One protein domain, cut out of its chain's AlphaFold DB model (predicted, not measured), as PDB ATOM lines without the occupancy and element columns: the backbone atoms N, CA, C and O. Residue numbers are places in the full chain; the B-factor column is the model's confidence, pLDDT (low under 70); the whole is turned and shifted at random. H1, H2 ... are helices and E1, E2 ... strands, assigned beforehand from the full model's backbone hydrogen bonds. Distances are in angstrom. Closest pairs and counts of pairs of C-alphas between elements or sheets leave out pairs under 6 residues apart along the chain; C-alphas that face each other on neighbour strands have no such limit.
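What this domain is: This is residues 9 to 103 of the 104 residues of an uncharacterized protein of Rhodospirillales bacterium 39-66-50 (UniProt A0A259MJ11). One strongly twisted sheet makes the body: E2 and E5 run side by side through its middle, E4 lies along the far side of E5, and the short strands E1 and E3 lie one after the other along the far side of E2. The short helix H1 is on the crossover from E1 to E2, and the long link 77 to 93 reaches to one end of the elongated outline. The printed part has 95 residues, ordered E1 H1 E2 E3 E4 E5, mostly strand, with 42 residues, under half, in named elements; the branched sheet is mixed. It is compact, radius of gyration of the C-alphas 13.2 A, spanning 40 by 23 by 20 A.

How they stand to each other: Start at E2, residues 35 to 44, which bends by 66 degrees at residue 40. E5, residues 94 to 102, is its antiparallel neighbour, with N 38 and O 98 2.9 A apart. On the other side of E2 are two parallel neighbours: E1, residues 9 to 12, with N 11 and O 37 at 2.9 A, and E3, residues 53 to 56, with N 55 and O 42 at 2.9 A. E4, residues 69 to 76, forms a hairpin with E5, N 70 and O 101 at 2.8 A. H1, residues 22 to 28, only grazes the sheet; its O i to N i+4 pairs are within hydrogen-bond range. E1, H1 and E2 form a strand-helix-strand unit, two parallel strands with a helix between, its crossover right-handed.

Where its parts are: Find C-alpha 35 at (102.573, 120.948, 139.235); E2 runs 24.7 A from there. E4 measures 20.2 A, and E5 runs 25.5 A to C-alpha 102 at (105.413, 122.837, 134.008).

The domain as a whole: The C-alphas of Thr 86 and Lys 103 are the farthest apart, 41.2 A. The links E3 to E4 and E4 to E5 are long. The printed part has no cut; residue 50 is under pLDDT 70.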
ATOM      1  N   CYS A   9     100.903 116.338 140.869       88.31
ATOM      2  CA  CYS A   9     101.453 115.044 141.263       88.31
ATOM      3  C   CYS A   9     102.259 115.201 142.558       88.31
ATOM      4  O   CYS A   9     103.140 116.056 142.634       88.31
ATOM      5  N   CYS A  10     101.958 114.388 143.571       89.38
ATOM      6  CA  CYS A  10     102.638 114.414 144.866       89.38
ATOM      7  C   CYS A  10     103.491 113.153 145.028       89.38
ATOM      8  O   CYS A  10     102.971 112.040 144.947       89.38
ATOM      9  N   CYS A  11     104.786 113.318 145.294       85.56
ATOM     10  CA  CYS A  11     105.745 112.213 145.381       85.56
ATOM     11  C   CYS A  11     106.545 112.239 146.698       85.56
ATOM     12  O   CYS A  11     107.768 112.411 146.671       85.56
ATOM     13  N   PRO A  12     105.896 112.094 147.868       86.44
ATOM     14  CA  PRO A  12     106.597 112.113 149.146       86.44
ATOM     15  C   PRO A  12     107.487 110.877 149.302       86.44
ATOM     16  O   PRO A  12     107.017 109.748 149.217       86.44
ATOM     17  N   GLY A  13     108.778 111.089 149.547       86.62
ATOM     18  CA  GLY A  13     109.743 110.022 149.801       86.62
ATOM     19  C   GLY A  13     109.980 109.088 148.614       86.62
ATOM     20  O   GLY A  13     110.559 108.031 148.811       86.62
ATOM     21  N   LEU A  14     109.556 109.444 147.395       88.12
ATOM     22  CA  LEU A  14     109.676 108.563 146.227       88.12
ATOM     23  C   LEU A  14     111.101 108.514 145.667       88.12
ATOM     24  O   LEU A  14     111.607 107.442 145.340       88.12
ATOM     25  N   LEU A  15     111.741 109.679 145.526       86.88
ATOM     26  CA  LEU A  15     113.040 109.796 144.857       86.88
ATOM     27  C   LEU A  15     114.161 108.943 145.473       86.88
ATOM     28  O   LEU A  15     114.972 108.446 144.691       86.88
ATOM     29  N   PRO A  16     114.230 108.730 146.799       87.12
ATOM     30  CA  PRO A  16     115.249 107.862 147.387       87.12
ATOM     31  C   PRO A  16     115.162 106.395 146.934       87.12
ATOM     32  O   PRO A  16     116.186 105.729 146.833       87.12
ATOM     33  N   TYR A  17     113.975 105.884 146.604       87.81
ATOM     34  CA  TYR A  17     113.782 104.470 146.238       87.81
ATOM     35  C   TYR A  17     113.811 104.210 144.729       87.81
ATOM     36  O   TYR A  17     113.521 103.107 144.270       87.81
ATOM     37  N   ARG A  18     114.121 105.231 143.930       84.19
ATOM     38  CA  ARG A  18     114.168 105.146 142.468       84.19
ATOM     39  C   ARG A  18     115.608 105.222 141.999       84.19
ATOM     40  O   ARG A  18     116.277 106.193 142.310       84.19
ATOM     41  N   ALA A  19     116.035 104.278 141.164       79.81
ATOM     42  CA  ALA A  19     117.329 104.384 140.490       79.81
ATOM     43  C   ALA A  19     117.366 105.523 139.453       79.81
ATOM     44  O   ALA A  19     118.367 106.219 139.310       79.81
ATOM     45  N   SER A  20     116.242 105.741 138.768       81.88
ATOM     46  CA  SER A  20     116.078 106.766 137.734       81.88
ATOM     47  C   SER A  20     116.142 108.187 138.297       81.88
ATOM     48  O   SER A  20     115.703 108.435 139.428       81.88
ATOM     49  N   ARG A  21     116.603 109.136 137.475       82.69
ATOM     50  CA  ARG A  21     116.525 110.576 137.768       82.69
ATOM     51  C   ARG A  21     115.076 111.075 137.751       82.69
ATOM     52  O   ARG A  21     114.170 110.410 137.243       82.69
ATOM     53  N   PHE A  22     114.850 112.272 138.296       83.06
ATOM     54  CA  PHE A  22     113.532 112.920 138.265       83.06
ATOM     55  C   PHE A  22     113.009 113.128 136.833       83.06
ATOM     56  O   PHE A  22     111.827 112.948 136.562       83.06
ATOM     57  N   GLU A  23     113.902 113.471 135.915       83.69
ATOM     58  CA  GLU A  23     113.606 113.794 134.515       83.69
ATOM     59  C   GLU A  23     112.960 112.603 133.807       83.69
ATOM     60  O   GLU A  23     111.910 112.718 133.177       83.69
ATOM     61  N   GLU A  24     113.547 111.422 134.003       84.06
ATOM     62  CA  GLU A  24     113.025 110.160 133.491       84.06
ATOM     63  C   GLU A  24     111.653 109.830 134.084       84.06
ATOM     64  O   GLU A  24     110.781 109.332 133.374       84.06
ATOM     65  N   LEU A  25     111.440 110.110 135.376       84.25
ATOM     66  CA  LEU A  25     110.140 109.922 136.013       84.25
ATOM     67  C   LEU A  25     109.090 110.833 135.369       84.25
ATOM     68  O   LEU A  25     108.025 110.350 134.993       84.25
ATOM     69  N   ALA A  26     109.397 112.123 135.211       84.44
ATOM     70  CA  ALA A  26     108.486 113.103 134.630       84.44
ATOM     71  C   ALA A  26     108.116 112.765 133.175       84.44
ATOM     72  O   ALA A  26     106.954 112.909 132.795       84.44
ATOM     73  N   CYS A  27     109.069 112.261 132.384       83.31
ATOM     74  CA  CYS A  27     108.839 111.831 131.001       83.31
ATOM     75  C   CYS A  27     108.024 110.533 130.883       83.31
ATOM     76  O   CYS A  27     107.409 110.298 129.846       83.31
ATOM     77  N   ARG A  28     107.996 109.690 131.923       84.88
ATOM     78  CA  ARG A  28     107.212 108.440 131.949       84.88
ATOM     79  C   ARG A  28     105.765 108.627 132.403       84.88
ATOM     80  O   ARG A  28     104.985 107.681 132.321       84.88
ATOM     81  N   LEU A  29     105.396 109.804 132.910       84.38
ATOM     82  CA  LEU A  29     104.009 110.083 133.277       84.38
ATOM     83  C   LEU A  29     103.145 110.142 132.009       84.38
ATOM     84  O   LEU A  29     103.475 110.851 131.062       84.38
ATOM     85  N   SER A  30     102.006 109.442 132.015       83.44
ATOM     86  CA  SER A  30     101.054 109.395 130.888       83.44
ATOM     87  C   SER A  30     100.562 110.780 130.454       83.44
ATOM     88  O   SER A  30     100.220 111.008 129.296       83.44
ATOM     89  N   SER A  31     100.560 111.737 131.380       86.56
ATOM     90  CA  SER A  31     100.441 113.157 131.084       86.56
ATOM     91  C   SER A  31     101.336 113.957 132.023       86.56
ATOM     92  O   SER A  31     101.463 113.616 133.200       86.56
ATOM     93  N   ARG A  32     101.947 115.033 131.513       87.31
ATOM     94  CA  ARG A  32     102.753 115.946 132.332       87.31
ATOM     95  C   ARG A  32     101.826 116.767 133.242       87.31
ATOM     96  O   ARG A  32     101.036 117.556 132.712       87.31
ATOM     97  N   PRO A  33     101.864 116.581 134.575       89.94
ATOM     98  CA  PRO A  33     101.054 117.377 135.491       89.94
ATOM     99  C   PRO A  33     101.483 118.850 135.455       89.94
ATOM    100  O   PRO A  33     102.644 119.166 135.214       89.94
ATOM    101  N   ARG A  34     100.550 119.772 135.725       91.81
ATOM    102  CA  ARG A  34     100.867 121.214 135.803       91.81
ATOM    103  C   ARG A  34     101.843 121.509 136.944       91.81
ATOM    104  O   ARG A  34     102.699 122.370 136.778       91.81
ATOM    105  N   HIS A  35     101.712 120.801 138.065       92.69
ATOM    106  CA  HIS A  35     102.573 120.948 139.235       92.69
ATOM    107  C   HIS A  35     103.082 119.595 139.730       92.69
ATOM    108  O   HIS A  35     102.356 118.598 139.709       92.69
ATOM    109  N   ILE A  36     104.314 119.572 140.231       92.44
ATOM    110  CA  ILE A  36     104.897 118.429 140.925       92.44
ATOM    111  C   ILE A  36     105.360 118.888 142.302       92.44
ATOM    112  O   ILE A  36     106.102 119.856 142.426       92.44
ATOM    113  N   LEU A  37     104.922 118.166 143.325       92.88
ATOM    114  CA  LEU A  37     105.382 118.315 144.694       92.88
ATOM    115  C   LEU A  37     106.302 117.140 145.024       92.88
ATOM    116  O   LEU A  37     105.849 116.005 145.207       92.88
ATOM    117  N   LEU A  38     107.597 117.421 145.118       91.94
ATOM    118  CA  LEU A  38     108.578 116.491 145.657       91.94
ATOM    119  C   LEU A  38     108.730 116.785 147.141       91.94
ATOM    120  O   LEU A  38     108.995 117.917 147.527       91.94
ATOM    121  N   ASN A  39     108.576 115.773 147.981       92.19
ATOM    122  CA  ASN A  39     108.751 115.944 149.415       92.19
ATOM    123  C   ASN A  39     109.662 114.848 149.959       92.19
ATOM    124  O   ASN A  39     109.663 113.735 149.431       92.19
ATOM    125  N   LYS A  40     110.402 115.142 151.029       92.12
ATOM    126  CA  LYS A  40     111.353 114.213 151.662       92.12
ATOM    127  C   LYS A  40     112.441 113.716 150.698       92.12
ATOM    128  O   LYS A  40     112.799 112.539 150.708       92.12
ATOM    129  N   VAL A  41     112.965 114.603 149.855       92.06
ATOM    130  CA  VAL A  41     114.137 114.298 149.030       92.06
ATOM    131  C   VAL A  41     115.366 114.363 149.924       92.06
ATOM    132  O   VAL A  41     115.704 115.430 150.428       92.06
ATOM    133  N   VAL A  42     116.016 113.226 150.160       91.56
ATOM    134  CA  VAL A  42     117.255 113.192 150.943       91.56
ATOM    135  C   VAL A  42     118.431 113.616 150.061       91.56
ATOM    136  O   VAL A  42     118.633 113.072 148.974       91.56
ATOM    137  N   THR A  43     119.177 114.623 150.510       91.00
ATOM    138  CA  THR A  43     120.248 115.273 149.746       91.00
ATOM    139  C   THR A  43     121.531 115.432 150.554       91.00
ATOM    140  O   THR A  43     121.497 115.483 151.788       91.00
ATOM    141  N   ARG A  44     122.663 115.518 149.850       88.38
ATOM    142  CA  ARG A  44     123.976 115.900 150.390       88.38
ATOM    143  C   ARG A  44     124.881 116.454 149.283       88.38
ATOM    144  O   ARG A  44     124.530 116.367 148.108       88.38
ATOM    145  N   ASP A  45     126.072 116.916 149.653       85.38
ATOM    146  CA  ASP A  45     127.154 117.140 148.690       85.38
ATOM    147  C   ASP A  45     127.667 115.789 148.164       85.38
ATOM    148  O   ASP A  45     128.212 114.977 148.922       85.38
ATOM    149  N   GLY A  46     127.443 115.540 146.871       80.38
ATOM    150  CA  GLY A  46     127.752 114.273 146.204       80.38
ATOM    151  C   GLY A  46     126.650 113.212 146.314       80.38
ATOM    152  O   GLY A  46     125.636 113.384 146.986       80.38
ATOM    153  N   LEU A  47     126.841 112.092 145.619       78.56
ATOM    154  CA  LEU A  47     125.912 110.960 145.632       78.56
ATOM    155  C   LEU A  47     126.323 109.932 146.689       78.56
ATOM    156  O   LEU A  47     127.508 109.699 146.927       78.56
ATOM    157  N   ALA A  48     125.339 109.295 147.318       80.12
ATOM    158  CA  ALA A  48     125.559 108.131 148.168       80.12
ATOM    159  C   ALA A  48     124.344 107.205 148.114       80.12
ATOM    160  O   ALA A  48     123.219 107.667 147.945       80.12
ATOM    161  N   GLU A  49     124.556 105.907 148.297       77.06
ATOM    162  CA  GLU A  49     123.475 104.926 148.350       77.06
ATOM    163  C   GLU A  49     123.549 104.156 149.655       77.06
ATOM    164  O   GLU A  49     124.466 103.362 149.860       77.06
ATOM    165  N   VAL A  50     122.615 104.445 150.562       68.50
ATOM    166  CA  VAL A  50     122.559 103.809 151.870       68.50
ATOM    167  C   VAL A  50     121.176 103.960 152.521       68.50
ATOM    168  O   VAL A  50     120.827 105.064 152.933       68.50
ATOM    169  N   PRO A  51     120.404 102.887 152.766       74.12
ATOM    170  CA  PRO A  51     120.064 101.778 151.858       74.12
ATOM    171  C   PRO A  51     119.212 102.226 150.646       74.12
ATOM    172  O   PRO A  51     118.675 101.409 149.908       74.12
ATOM    173  N   TYR A  52     119.031 103.534 150.481       82.88
ATOM    174  CA  TYR A  52     118.330 104.207 149.395       82.88
ATOM    175  C   TYR A  52     119.232 105.307 148.824       82.88
ATOM    176  O   TYR A  52     120.258 105.661 149.412       82.88
ATOM    177  N   GLN A  53     118.853 105.876 147.685       87.56
ATOM    178  CA  GLN A  53     119.635 106.912 147.022       87.56
ATOM    179  C   GLN A  53     119.530 108.253 147.753       87.56
ATOM    180  O   GLN A  53     118.464 108.868 147.822       87.56
ATOM    181  N   ILE A  54     120.666 108.735 148.245       88.81
ATOM    182  CA  ILE A  54     120.861 110.117 148.668       88.81
ATOM    183  C   ILE A  54     121.285 110.907 147.434       88.81
ATOM    184  O   ILE A  54     122.311 110.622 146.811       88.81
ATOM    185  N   ARG A  55     120.470 111.895 147.066       90.38
ATOM    186  CA  ARG A  55     120.681 112.689 145.857       90.38
ATOM    187  C   ARG A  55     121.721 113.780 146.086       90.38
ATOM    188  O   ARG A  55     121.898 114.272 147.199       90.38
ATOM    189  N   ASN A  56     122.362 114.194 145.005       88.75
ATOM    190  CA  ASN A  56     123.264 115.327 145.037       88.75
ATOM    191  C   ASN A  56     122.443 116.622 145.159       88.75
ATOM    192  O   ASN A  56     121.569 116.886 144.332       88.75
ATOM    193  N   ALA A  57     122.720 117.426 146.185       87.88
ATOM    194  CA  ALA A  57     122.023 118.679 146.459       87.88
ATOM    195  C   ALA A  57     122.102 119.682 145.296       87.88
ATOM    196  O   ALA A  57     121.185 120.482 145.135       87.88
ATOM    197  N   TYR A  58     123.144 119.606 144.464       85.38
ATOM    198  CA  TYR A  58     123.319 120.479 143.299       85.38
ATOM    199  C   TYR A  58     122.549 119.995 142.061       85.38
ATOM    200  O   TYR A  58     122.194 120.796 141.202       85.38
ATOM    201  N   GLU A  59     122.260 118.694 141.961       85.00
ATOM    202  CA  GLU A  59     121.602 118.109 140.781       85.00
ATOM    203  C   GLU A  59     120.077 118.134 140.897       85.00
ATOM    204  O   GLU A  59     119.374 118.282 139.899       85.00
ATOM    205  N   VAL A  60     119.543 117.995 142.115       83.12
ATOM    206  CA  VAL A  60     118.090 117.921 142.329       83.12
ATOM    207  C   VAL A  60     117.354 119.186 141.874       83.12
ATOM    208  O   VAL A  60     116.337 119.024 141.205       83.12
ATOM    209  N   PRO A  61     117.811 120.421 142.162       80.81
ATOM    210  CA  PRO A  61     117.119 121.627 141.702       80.81
ATOM    211  C   PRO A  61     117.188 121.821 140.180       80.81
ATOM    212  O   PRO A  61     116.276 122.400 139.589       80.81
ATOM    213  N   ALA A  62     118.251 121.321 139.539       77.50
ATOM    214  CA  ALA A  62     118.430 121.383 138.091       77.50
ATOM    215  C   ALA A  62     117.556 120.353 137.355       77.50
ATOM    216  O   ALA A  62     117.043 120.636 136.273       77.50
ATOM    217  N   ALA A  63     117.319 119.184 137.955       78.19
ATOM    218  CA  ALA A  63     116.624 118.082 137.294       78.19
ATOM    219  C   ALA A  63     115.189 118.420 136.823       78.19
ATOM    220  O   ALA A  63     114.792 117.966 135.754       78.19
ATOM    221  N   PRO A  64     114.372 119.225 137.528       73.62
ATOM    222  CA  PRO A  64     113.074 119.656 137.011       73.62
ATOM    223  C   PRO A  64     113.153 120.593 135.808       73.62
ATOM    224  O   PRO A  64     112.217 120.639 135.012       73.62
ATOM    225  N   GLN A  65     114.268 121.296 135.620       75.81
ATOM    226  CA  GLN A  65     114.427 122.230 134.510       75.81
ATOM    227  C   GLN A  65     114.501 121.513 133.158       75.81
ATOM    228  O   GLN A  65     113.902 121.980 132.188       75.81
ATOM    229  N   THR A  66     115.139 120.341 133.113       71.44
ATOM    230  CA  THR A  66     115.332 119.528 131.904       71.44
ATOM    231  C   THR A  66     114.020 119.095 131.213       71.44
ATOM    232  O   THR A  66     113.895 119.305 130.008       71.44
ATOM    233  N   PRO A  67     112.986 118.555 131.900       78.00
ATOM    234  CA  PRO A  67     111.695 118.211 131.285       78.00
ATOM    235  C   PRO A  67     110.771 119.420 131.041       78.00
ATOM    236  O   PRO A  67     109.592 119.241 130.708       78.00
ATOM    237  N   GLY A  68     111.286 120.641 131.221       88.88
ATOM    238  CA  GLY A  68     110.542 121.880 131.051       88.88
ATOM    239  C   GLY A  68     109.722 122.273 132.274       88.88
ATOM    240  O   GLY A  68     108.686 122.898 132.102       88.88
ATOM    241  N   TYR A  69     110.129 121.918 133.493       91.00
ATOM    242  CA  TYR A  69     109.542 122.495 134.705       91.00
ATOM    243  C   TYR A  69     110.413 123.645 135.231       91.00
ATOM    244  O   TYR A  69     111.571 123.810 134.867       91.00
ATOM    245  N   GLU A  70     109.852 124.489 136.079       92.19
ATOM    246  CA  GLU A  70     110.578 125.459 136.898       92.19
ATOM    247  C   GLU A  70     110.344 125.141 138.370       92.19
ATOM    248  O   GLU A  70     109.236 124.748 138.736       92.19
ATOM    249  N   ILE A  71     111.365 125.299 139.212       91.75
ATOM    250  CA  ILE A  71     111.182 125.264 140.666       91.75
ATOM    251  C   ILE A  71     110.548 126.587 141.087       91.75
ATOM    252  O   ILE A  71     111.102 127.647 140.810       91.75
ATOM    253  N   LEU A  72     109.386 126.515 141.731       94.06
ATOM    254  CA  LEU A  72     108.708 127.670 142.316       94.06
ATOM    255  C   LEU A  72     109.156 127.927 143.753       94.06
ATOM    256  O   LEU A  72     109.180 129.078 144.172       94.06
ATOM    257  N   ASP A  73     109.461 126.863 144.498       94.50
ATOM    258  CA  ASP A  73     109.844 126.955 145.904       94.50
ATOM    259  C   ASP A  73     110.671 125.736 146.346       94.50
ATOM    260  O   ASP A  73     110.493 124.632 145.809       94.50
ATOM    261  N   GLU A  74     111.542 125.931 147.341       94.69
ATOM    262  CA  GLU A  74     112.255 124.867 148.055       94.69
ATOM    263  C   GLU A  74     112.254 125.111 149.568       94.69
ATOM    264  O   GLU A  74     112.297 126.243 150.040       94.69
ATOM    265  N   TRP A  75     112.287 124.032 150.343       94.94
ATOM    266  CA  TRP A  75     112.459 124.113 151.794       94.94
ATOM    267  C   TRP A  75     113.278 122.943 152.321       94.94
ATOM    268  O   TRP A  75     113.338 121.870 151.708       94.94
ATOM    269  N   THR A  76     113.879 123.127 153.494       95.00
ATOM    270  CA  THR A  76     114.494 122.048 154.268       95.00
ATOM    271  C   THR A  76     113.510 121.487 155.292       95.00
ATOM    272  O   THR A  76     112.571 122.147 155.733       95.00
ATOM    273  N   ILE A  77     113.702 120.221 155.660       93.12
ATOM    274  CA  ILE A  77     112.931 119.531 156.697       93.12
ATOM    275  C   ILE A  77     113.914 119.089 157.777       93.12
ATOM    276  O   ILE A  77     114.314 117.924 157.850       93.12
ATOM    277  N   ASP A  78     114.335 120.041 158.606       89.62
ATOM    278  CA  ASP A  78     115.436 119.846 159.557       89.62
ATOM    279  C   ASP A  78     115.138 118.767 160.604       89.62
ATOM    280  O   ASP A  78     116.042 118.050 161.028       89.62
ATOM    281  N   GLN A  79     113.861 118.582 160.947       88.50
ATOM    282  CA  GLN A  79     113.389 117.541 161.870       88.50
ATOM    283  C   GLN A  79     113.677 116.114 161.374       88.50
ATOM    284  O   GLN A  79     113.692 115.180 162.170       88.50
ATOM    285  N   LEU A  80     113.898 115.929 160.067       85.62
ATOM    286  CA  LEU A  80     114.252 114.636 159.476       85.62
ATOM    287  C   LEU A  80     115.763 114.482 159.254       85.62
ATOM    288  O   LEU A  80     116.221 113.379 158.952       85.62
ATOM    289  N   ALA A  81     116.544 115.558 159.378       82.19
ATOM    290  CA  ALA A  81     117.978 115.531 159.128       82.19
ATOM    291  C   ALA A  81     118.698 114.707 160.200       82.19
ATOM    292  O   ALA A  81     118.735 115.075 161.373       82.19
ATOM    293  N   HIS A  82     119.323 113.605 159.792       79.06
ATOM    294  CA  HIS A  82     120.028 112.709 160.702       79.06
ATOM    295  C   HIS A  82     121.304 112.158 160.064       79.06
ATOM    296  O   HIS A  82     121.539 112.270 158.860       79.06
ATOM    297  N   ARG A  83     122.161 111.565 160.897       79.44
ATOM    298  CA  ARG A  83     123.243 110.692 160.438       79.44
ATOM    299  C   ARG A  83     122.702 109.270 160.415       79.44
ATOM    300  O   ARG A  83     122.156 108.814 161.417       79.44
ATOM    301  N   ILE A  84     122.872 108.564 159.302       76.44
ATOM    302  CA  ILE A  84     122.491 107.150 159.218       76.44
ATOM    303  C   ILE A  84     123.442 106.364 160.124       76.44
ATOM    304  O   ILE A  84     124.620 106.206 159.812       76.44
ATOM    305  N   GLN A  85     122.951 105.906 161.277       75.00
ATOM    306  CA  GLN A  85     123.795 105.296 162.313       75.00
ATOM    307  C   GLN A  85     124.551 104.063 161.808       75.00
ATOM    308  O   GLN A  85     125.731 103.899 162.102       75.00
ATOM    309  N   THR A  86     123.899 103.236 160.989       77.75
ATOM    310  CA  THR A  86     124.489 102.018 160.411       77.75
ATOM    311  C   THR A  86     125.556 102.299 159.356       77.75
ATOM    312  O   THR A  86     126.311 101.405 158.989       77.75
ATOM    313  N   HIS A  87     125.647 103.535 158.867       75.19
ATOM    314  CA  HIS A  87     126.557 103.916 157.797       75.19
ATOM    315  C   HIS A  87     127.062 105.333 158.057       75.19
ATOM    316  O   HIS A  87     126.528 106.302 157.526       75.19
ATOM    317  N   PRO A  88     128.103 105.486 158.886       74.44
ATOM    318  CA  PRO A  88     128.553 106.791 159.358       74.44
ATOM    319  C   PRO A  88     129.334 107.601 158.312       74.44
ATOM    320  O   PRO A  88     129.480 108.814 158.488       74.44
ATOM    321  N   LYS A  89     129.846 106.946 157.259       78.12
ATOM    322  CA  LYS A  89     130.698 107.534 156.206       78.12
ATOM    323  C   LYS A  89     130.040 108.668 155.403       78.12
ATOM    324  O   LYS A  89     130.732 109.639 155.115       78.12
ATOM    325  N   PRO A  90     128.742 108.614 155.048       73.25
ATOM    326  CA  PRO A  90     128.091 109.680 154.298       73.25
ATOM    327  C   PRO A  90     127.848 110.965 155.100       73.25
ATOM    328  O   PRO A  90     127.485 111.978 154.513       73.25
ATOM    329  N   GLY A  91     128.052 110.949 156.422       79.25
ATOM    330  CA  GLY A  91     127.815 112.114 157.273       79.25
ATOM    331  C   GLY A  91     126.327 112.415 157.479       79.25
ATOM    332  O   GLY A  91     125.487 111.513 157.459       79.25
ATOM    333  N   ARG A  92     126.011 113.685 157.754       83.56
ATOM    334  CA  ARG A  92     124.638 114.171 157.955       83.56
ATOM    335  C   ARG A  92     123.988 114.455 156.599       83.56
ATOM    336  O   ARG A  92     124.605 115.101 155.758       83.56
ATOM    337  N   CYS A  93     122.754 113.999 156.404       87.75
ATOM    338  CA  CYS A  93     121.961 114.313 155.216       87.75
ATOM    339  C   CYS A  93     120.919 115.405 155.501       87.75
ATOM    340  O   CYS A  93     120.491 115.596 156.643       87.75
ATOM    341  N   THR A  94     120.491 116.094 154.444       91.50
ATOM    342  CA  THR A  94     119.456 117.133 154.496       91.50
ATOM    343  C   THR A  94     118.230 116.656 153.738       91.50
ATOM    344  O   THR A  94     118.323 116.274 152.572       91.50
ATOM    345  N   TYR A  95     117.065 116.704 154.378       93.50
ATOM    346  CA  TYR A  95     115.796 116.450 153.705       93.50
ATOM    347  C   TYR A  95     115.261 117.751 153.131       93.50
ATOM    348  O   TYR A  95     115.237 118.768 153.821       93.50
ATOM    349  N   ARG A  96     114.825 117.705 151.875       94.19
ATOM    350  CA  ARG A  96     114.286 118.852 151.151       94.19
ATOM    351  C   ARG A  96     112.918 118.549 150.562       94.19
ATOM    352  O   ARG A  96     112.565 117.385 150.328       94.19
ATOM    353  N   GLY A  97     112.162 119.602 150.308       94.38
ATOM    354  CA  GLY A  97     110.996 119.568 149.443       94.38
ATOM    355  C   GLY A  97     111.098 120.619 148.346       94.38
ATOM    356  O   GLY A  97     111.828 121.596 148.482       94.38
ATOM    357  N   TYR A  98     110.391 120.364 147.248       93.44
ATOM    358  CA  TYR A  98     110.371 121.202 146.059       93.44
ATOM    359  C   TYR A  98     108.959 121.259 145.492       93.44
ATOM    360  O   TYR A  98     108.299 120.223 145.344       93.44
ATOM    361  N   VAL A  99     108.530 122.453 145.093       94.12
ATOM    362  CA  VAL A  99     107.378 122.630 144.206       94.12
ATOM    363  C   VAL A  99     107.897 123.011 142.831       94.12
ATOM    364  O   VAL A  99     108.623 123.990 142.689       94.12
ATOM    365  N   ALA A 100     107.507 122.249 141.813       92.69
ATOM    366  CA  ALA A 100     107.843 122.516 140.424       92.69
ATOM    367  C   ALA A 100     106.582 122.740 139.583       92.69
ATOM    368  O   ALA A 100     105.571 122.063 139.784       92.69
ATOM    369  N   ARG A 101     106.639 123.650 138.610       93.38
ATOM    370  CA  ARG A 101     105.552 123.940 137.664       93.38
ATOM    371  C   ARG A 101     105.999 123.677 136.235       93.38
ATOM    372  O   ARG A 101     107.102 124.052 135.866       93.38
ATOM    373  N   LEU A 102     105.152 123.040 135.432       92.06
ATOM    374  CA  LEU A 102     105.413 122.837 134.008       92.06
ATOM    375  C   LEU A 102     105.424 124.199 133.297       92.06
ATOM    376  O   LEU A 102     104.425 124.921 133.352       92.06
ATOM    377  N   LYS A 103     106.529 124.523 132.621       88.31
ATOM    378  CA  LYS A 103     106.653 125.688 131.743       88.31
ATOM    379  C   LYS A 103     105.722 125.479 130.548       88.31
ATOM    380  O   LYS A 103     105.720 124.408 129.936       88.31
TER     381      LYS A 103